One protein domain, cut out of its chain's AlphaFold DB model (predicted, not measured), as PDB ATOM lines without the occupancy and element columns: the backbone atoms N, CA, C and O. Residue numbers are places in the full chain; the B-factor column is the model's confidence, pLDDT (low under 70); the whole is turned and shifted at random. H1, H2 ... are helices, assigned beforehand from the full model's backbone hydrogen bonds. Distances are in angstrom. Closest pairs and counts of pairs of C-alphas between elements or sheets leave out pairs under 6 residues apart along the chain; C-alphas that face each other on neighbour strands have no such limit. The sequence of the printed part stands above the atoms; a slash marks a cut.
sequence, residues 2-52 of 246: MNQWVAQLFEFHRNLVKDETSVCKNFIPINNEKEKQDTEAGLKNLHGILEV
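AT A GLANCE: This is residues 2 to 52 of the 246 residues of the protein "probable tRNA-splicing endonuclease subunit sen54 isoform X2" of Agrilus planipennis (UniProt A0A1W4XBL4). A short helix, H1, sticks out at one end with residues 2 to 10; a long link without named elements then runs the length of the body, turns at the far end, and the longer helix H2 folds back beside it. The printed part has 51 residues, with two named helices, H1 then H2, and no named strand: all helix. The whole is extended, with a radius of gyration of the C-alphas of 15.9 A, and spans 52 by 16 by 13 A.

HOW THE PARTS SIT: H1, residues 2 to 12, and H2, residues 33 to 51, are apart. A long link of 20 residues joins them. In both helices every O i to N i+4 pair is within hydrogen-bond range.

IN THESE COORDINATES: H1 begins at C-alpha 2 (34.548, 51.929, 0.525) and measures 15.9 A from first to last C-alpha. H2 measures 26.9 A and ends at C-alpha 51 (39.949, 34.723, 16.520).

THE WHOLE: The C-alphas farthest apart, of Met 2 and Ile 28, are 52.2 A apart. Residues 27 to 34 also stand free. The printed part has no cut. The pLDDT is under 70 at residues 2, 9 and 11 to 27.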
ATOM      1  N   MET A   2      33.169  51.526   0.166       55.16
ATOM      2  CA  MET A   2      34.548  51.929   0.525       55.16
ATOM      3  C   MET A   2      34.780  52.122   2.042       55.16
ATOM      4  O   MET A   2      35.808  51.710   2.570       55.16
ATOM      5  N   ASN A   3      33.787  52.641   2.771       72.75
ATOM      6  CA  ASN A   3      33.906  52.909   4.213       72.75
ATOM      7  C   ASN A   3      33.970  51.638   5.084       72.75
ATOM      8  O   ASN A   3      34.570  51.660   6.155       72.75
ATOM      9  N   GLN A   4      33.391  50.524   4.620       77.06
ATOM     10  CA  GLN A   4      33.394  49.249   5.350       77.06
ATOM     11  C   GLN A   4      34.787  48.610   5.355       77.06
ATOM     12  O   GLN A   4      35.256  48.143   6.387       77.06
ATOM     13  N   TRP A   5      35.477  48.664   4.215       70.12
ATOM     14  CA  TRP A   5      36.834  48.135   4.062       70.12
ATOM     15  C   TRP A   5      37.849  48.936   4.872       70.12
ATOM     16  O   TRP A   5      38.740  48.376   5.502       70.12
ATOM     17  N   VAL A   6      37.683  50.260   4.892       76.06
ATOM     18  CA  VAL A   6      38.515  51.158   5.695       76.06
ATOM     19  C   VAL A   6      38.331  50.872   7.190       76.06
ATOM     20  O   VAL A   6      39.322  50.767   7.910       76.06
ATOM     21  N   ALA A   7      37.094  50.672   7.654       74.88
ATOM     22  CA  ALA A   7      36.814  50.309   9.046       74.88
ATOM     23  C   ALA A   7      37.437  48.955   9.438       74.88
ATOM     24  O   ALA A   7      38.101  48.875  10.472       74.88
ATOM     25  N   GLN A   8      37.313  47.936   8.582       71.12
ATOM     26  CA  GLN A   8      37.943  46.624   8.783       71.12
ATOM     27  C   GLN A   8      39.474  46.721   8.841       71.12
ATOM     28  O   GLN A   8      40.104  46.149   9.727       71.12
ATOM     29  N   LEU A   9      40.092  47.501   7.948       68.12
ATOM     30  CA  LEU A   9      41.533  47.764   7.974       68.12
ATOM     31  C   LEU A   9      41.967  48.421   9.284       68.12
ATOM     32  O   LEU A   9      42.957  47.998   9.882       68.12
ATOM     33  N   PHE A  10      41.234  49.432   9.756       70.56
ATOM     34  CA  PHE A  10      41.529  50.058  11.043       70.56
ATOM     35  C   PHE A  10      41.418  49.067  12.199       70.56
ATOM     36  O   PHE A  10      42.262  49.107  13.091       70.56
ATOM     37  N   GLU A  11      40.436  48.170  12.175       69.00
ATOM     38  CA  GLU A  11      40.253  47.125  13.181       69.00
ATOM     39  C   GLU A  11      41.425  46.129  13.195       69.00
ATOM     40  O   GLU A  11      42.035  45.929  14.246       69.00
ATOM     41  N   PHE A  12      41.868  45.643  12.030       64.62
ATOM     42  CA  PHE A  12      43.080  44.817  11.902       64.62
ATOM     43  C   PHE A  12      44.367  45.550  12.321       64.62
ATOM     44  O   PHE A  12      45.351  44.933  12.745       64.62
ATOM     45  N   HIS A  13      44.383  46.879  12.205       62.66
ATOM     46  CA  HIS A  13      45.509  47.731  12.579       62.66
ATOM     47  C   HIS A  13      45.428  48.298  14.006       62.66
ATOM     48  O   HIS A  13      46.366  48.994  14.422       62.66
ATOM     49  N   ARG A  14      44.404  47.981  14.809       66.62
ATOM     50  CA  ARG A  14      44.416  48.329  16.240       66.62
ATOM     51  C   ARG A  14      45.523  47.564  16.962       66.62
ATOM     52  O   ARG A  14      45.939  46.476  16.566       66.62
ATOM     53  N   ASN A  15      46.088  48.191  17.991       58.53
ATOM     54  CA  ASN A  15      46.990  47.484  18.893       58.53
ATOM     55  C   ASN A  15      46.162  46.458  19.671       58.53
ATOM     56  O   ASN A  15      45.027  46.756  20.034       58.53
ATOM     57  N   LEU A  16      46.728  45.268  19.896       60.66
ATOM     58  CA  LEU A  16      46.058  44.195  20.627       60.66
ATOM     59  C   LEU A  16      45.471  44.730  21.935       60.66
ATOM     60  O   LEU A  16      46.159  45.453  22.668       60.66
ATOM     61  N   VAL A  17      44.229  44.334  22.225       59.91
ATOM     62  CA  VAL A  17      43.705  44.364  23.589       59.91
ATOM     63  C   VAL A  17      44.731  43.608  24.425       59.91
ATOM     64  O   VAL A  17      45.095  42.474  24.099       59.91
ATOM     65  N   LYS A  18      45.327  44.291  25.406       59.91
ATOM     66  CA  LYS A  18      46.235  43.619  26.332       59.91
ATOM     67  C   LYS A  18      45.422  42.517  26.989       59.91
ATOM     68  O   LYS A  18      44.263  42.741  27.305       59.91
ATOM     69  N   ASP A  19      46.018  41.348  27.159       60.56
ATOM     70  CA  ASP A  19      45.391  40.333  27.981       60.56
ATOM     71  C   ASP A  19      45.234  40.921  29.389       60.56
ATOM     72  O   ASP A  19      46.218  41.130  30.102       60.56
ATOM     73  N   GLU A  20      44.010  41.325  29.722       57.56
ATOM     74  CA  GLU A  20      43.663  41.901  31.020       57.56
ATOM     75  C   GLU A  20      43.535  40.819  32.083       57.56
ATOM     76  O   GLU A  20      43.294  41.141  33.246       57.56
ATOM     77  N   THR A  21      43.713  39.543  31.717       58.19
ATOM     78  CA  THR A  21      43.682  38.472  32.695       58.19
ATOM     79  C   THR A  21      44.876  38.621  33.635       58.19
ATOM     80  O   THR A  21      46.003  38.182  33.400       58.19
ATOM     81  N   SER A  22      44.611  39.250  34.776       54.88
ATOM     82  CA  SER A  22      45.378  39.108  36.000       54.88
ATOM     83  C   SER A  22      45.181  37.684  36.520       54.88
ATOM     84  O   SER A  22      44.635  37.465  37.598       54.88
ATOM     85  N   VAL A  23      45.595  36.681  35.737       54.38
ATOM     86  CA  VAL A  23      45.561  35.291  36.180       54.38
ATOM     87  C   VAL A  23      46.523  35.201  37.352       54.38
ATOM     88  O   VAL A  23      47.747  35.149  37.187       54.38
ATOM     89  N   CYS A  24      45.966  35.217  38.558       54.66
ATOM     90  CA  CYS A  24      46.662  34.740  39.731       54.66
ATOM     91  C   CYS A  24      47.031  33.295  39.404       54.66
ATOM     92  O   CYS A  24      46.155  32.445  39.260       54.66
ATOM     93  N   LYS A  25      48.322  33.037  39.172       62.31
ATOM     94  CA  LYS A  25      48.841  31.698  38.877       62.31
ATOM     95  C   LYS A  25      48.783  30.868  40.154       62.31
ATOM     96  O   LYS A  25      49.805  30.620  40.792       62.31
ATOM     97  N   ASN A  26      47.578  30.493  40.555       63.38
ATOM     98  CA  ASN A  26      47.374  29.560  41.639       63.38
ATOM     99  C   ASN A  26      47.807  28.195  41.109       63.38
ATOM    100  O   ASN A  26      47.212  27.648  40.188       63.38
ATOM    101  N   PHE A  27      48.905  27.676  41.651       61.31
ATOM    102  CA  PHE A  27      49.430  26.362  41.280       61.31
ATOM    103  C   PHE A  27      48.528  25.212  41.752       61.31
ATOM    104  O   PHE A  27      48.713  24.078  41.320       61.31
ATOM    105  N   ILE A  28      47.581  25.497  42.649       75.12
ATOM    106  CA  ILE A  28      46.699  24.518  43.277       75.12
ATOM    107  C   ILE A  28      45.253  24.931  42.978       75.12
ATOM    108  O   ILE A  28      44.896  26.067  43.305       75.12
ATOM    109  N   PRO A  29      44.431  24.046  42.383       73.06
ATOM    110  CA  PRO A  29      43.025  24.334  42.131       73.06
ATOM    111  C   PRO A  29      42.267  24.410  43.458       73.06
ATOM    112  O   PRO A  29      42.323  23.481  44.266       73.06
ATOM    113  N   ILE A  30      41.559  25.514  43.687       75.25
ATOM    114  CA  ILE A  30      40.724  25.730  44.882       75.25
ATOM    115  C   ILE A  30      39.290  25.234  44.602       75.25
ATOM    116  O   ILE A  30      38.529  24.954  45.527       75.25
ATOM    117  N   ASN A  31      38.951  25.052  43.320       75.06
ATOM    118  CA  ASN A  31      37.679  24.552  42.795       75.06
ATOM    119  C   ASN A  31      36.471  25.374  43.273       75.06
ATOM    120  O   ASN A  31      35.377  24.850  43.482       75.06
ATOM    121  N   ASN A  32      36.690  26.675  43.455       83.94
ATOM    122  CA  ASN A  32      35.658  27.625  43.845       83.94
ATOM    123  C   ASN A  32      34.860  28.083  42.611       83.94
ATOM    124  O   ASN A  32      35.407  28.192  41.513       83.94
ATOM    125  N   GLU A  33      33.587  28.431  42.793       86.44
ATOM    126  CA  GLU A  33      32.719  28.962  41.733       86.44
ATOM    127  C   GLU A  33      33.332  30.209  41.077       86.44
ATOM    128  O   GLU A  33      33.317  30.365  39.858       86.44
ATOM    129  N   LYS A  34      33.964  31.060  41.893       82.88
ATOM    130  CA  LYS A  34      34.669  32.258  41.427       82.88
ATOM    131  C   LYS A  34      35.875  31.926  40.538       82.88
ATOM    132  O   LYS A  34      36.070  32.568  39.519       82.88
ATOM    133  N   GLU A  35      36.640  30.886  40.880       81.81
ATOM    134  CA  GLU A  35      37.790  30.434  40.080       81.81
ATOM    135  C   GLU A  35      37.340  29.906  38.711       81.81
ATOM    136  O   GLU A  35      37.976  30.198  37.697       81.81
ATOM    137  N   LYS A  36      36.219  29.175  38.662       85.88
ATOM    138  CA  LYS A  36      35.624  28.711  37.400       85.88
ATOM    139  C   LYS A  36      35.175  29.882  36.530       85.88
ATOM    140  O   LYS A  36      35.520  29.914  35.354       85.88
ATOM    141  N   GLN A  37      34.483  30.863  37.111       86.56
ATOM    142  CA  GLN A  37      34.048  32.067  36.397       86.56
ATOM    143  C   GLN A  37      35.235  32.873  35.851       86.56
ATOM    144  O   GLN A  37      35.222  33.257  34.681       86.56
ATOM    145  N   ASP A  38      36.281  33.068  36.656       82.69
ATOM    146  CA  ASP A  38      37.506  33.758  36.238       82.69
ATOM    147  C   ASP A  38      38.220  32.989  35.109       82.69
ATOM    148  O   ASP A  38      38.684  33.583  34.131       82.69
ATOM    149  N   THR A  39      38.254  31.655  35.199       84.38
ATOM    150  CA  THR A  39      38.831  30.783  34.165       84.38
ATOM    151  C   THR A  39      38.037  30.858  32.861       84.38
ATOM    152  O   THR A  39      38.626  31.022  31.794       84.38
ATOM    153  N   GLU A  40      36.707  30.785  32.919       87.62
ATOM    154  CA  GLU A  40      35.834  30.899  31.746       87.62
ATOM    155  C   GLU A  40      35.919  32.280  31.097       87.62
ATOM    156  O   GLU A  40      35.968  32.383  29.869       87.62
ATOM    157  N   ALA A  41      35.972  33.347  31.898       85.75
ATOM    158  CA  ALA A  41      36.181  34.704  31.410       85.75
ATOM    159  C   ALA A  41      37.543  34.832  30.709       85.75
ATOM    160  O   ALA A  41      37.621  35.383  29.608       85.75
ATOM    161  N   GLY A  42      38.596  34.255  31.293       84.88
ATOM    162  CA  GLY A  42      39.922  34.214  30.687       84.88
ATOM    163  C   GLY A  42      39.955  33.423  29.381       84.88
ATOM    164  O   GLY A  42      40.502  33.902  28.389       84.88
ATOM    165  N   LEU A  43      39.307  32.256  29.331       86.81
ATOM    166  CA  LEU A  43      39.187  31.456  28.111       86.81
ATOM    167  C   LEU A  43      38.430  32.203  27.009       86.81
ATOM    168  O   LEU A  43      38.884  32.204  25.867       86.81
ATOM    169  N   LYS A  44      37.322  32.879  27.339       87.88
ATOM    170  CA  LYS A  44      36.572  33.714  26.384       87.88
ATOM    171  C   LYS A  44      37.425  34.866  25.854       87.88
ATOM    172  O   LYS A  44      37.433  35.100  24.648       87.88
ATOM    173  N   ASN A  45      38.183  35.539  26.725       84.81
ATOM    174  CA  ASN A  45      39.106  36.597  26.315       84.81
ATOM    175  C   ASN A  45      40.189  36.059  25.365       84.81
ATOM    176  O   ASN A  45      40.390  36.589  24.274       84.81
ATOM    177  N   LEU A  46      40.840  34.952  25.737       84.12
ATOM    178  CA  LEU A  46      41.851  34.302  24.902       84.12
ATOM    179  C   LEU A  46      41.277  33.870  23.553       84.12
ATOM    180  O   LEU A  46      41.920  34.093  22.530       84.12
ATOM    181  N   HIS A  47      40.073  33.296  23.530       86.12
ATOM    182  CA  HIS A  47      39.410  32.891  22.295       86.12
ATOM    183  C   HIS A  47      39.164  34.090  21.374       86.12
ATOM    184  O   HIS A  47      39.549  34.044  20.209       86.12
ATOM    185  N   GLY A  48      38.632  35.195  21.910       83.25
ATOM    186  CA  GLY A  48      38.445  36.433  21.150       83.25
ATOM    187  C   GLY A  48      39.763  36.990  20.607       83.25
ATOM    188  O   GLY A  48      39.856  37.350  19.437       83.25
ATOM    189  N   ILE A  49      40.832  36.984  21.412       81.06
ATOM    190  CA  ILE A  49      42.172  37.392  20.961       81.06
ATOM    191  C   ILE A  49      42.681  36.471  19.842       81.06
ATOM    192  O   ILE A  49      43.343  36.934  18.910       81.06
ATOM    193  N   LEU A  50      42.453  35.160  19.939       81.81
ATOM    194  CA  LEU A  50      42.904  34.176  18.955       81.81
ATOM    195  C   LEU A  50      42.143  34.275  17.630       81.81
ATOM    196  O   LEU A  50      42.792  34.118  16.595       81.81
ATOM    197  N   GLU A  51      40.849  34.590  17.672       83.31
ATOM    198  CA  GLU A  51      39.949  34.723  16.520       83.31
ATOM    199  C   GLU A  51      40.284  35.924  15.622       83.31
ATOM    200  O   GLU A  51      40.113  35.859  14.404       83.31
ATOM    201  N   VAL A  52      40.834  37.003  16.190       77.06
ATOM    202  CA  VAL A  52      41.238  38.183  15.412       77.06
ATOM    203  C   VAL A  52      42.276  37.810  14.348       77.06
ATOM    204  O   VAL A  52      43.364  37.304  14.649       77.06
TER     205      VAL A  52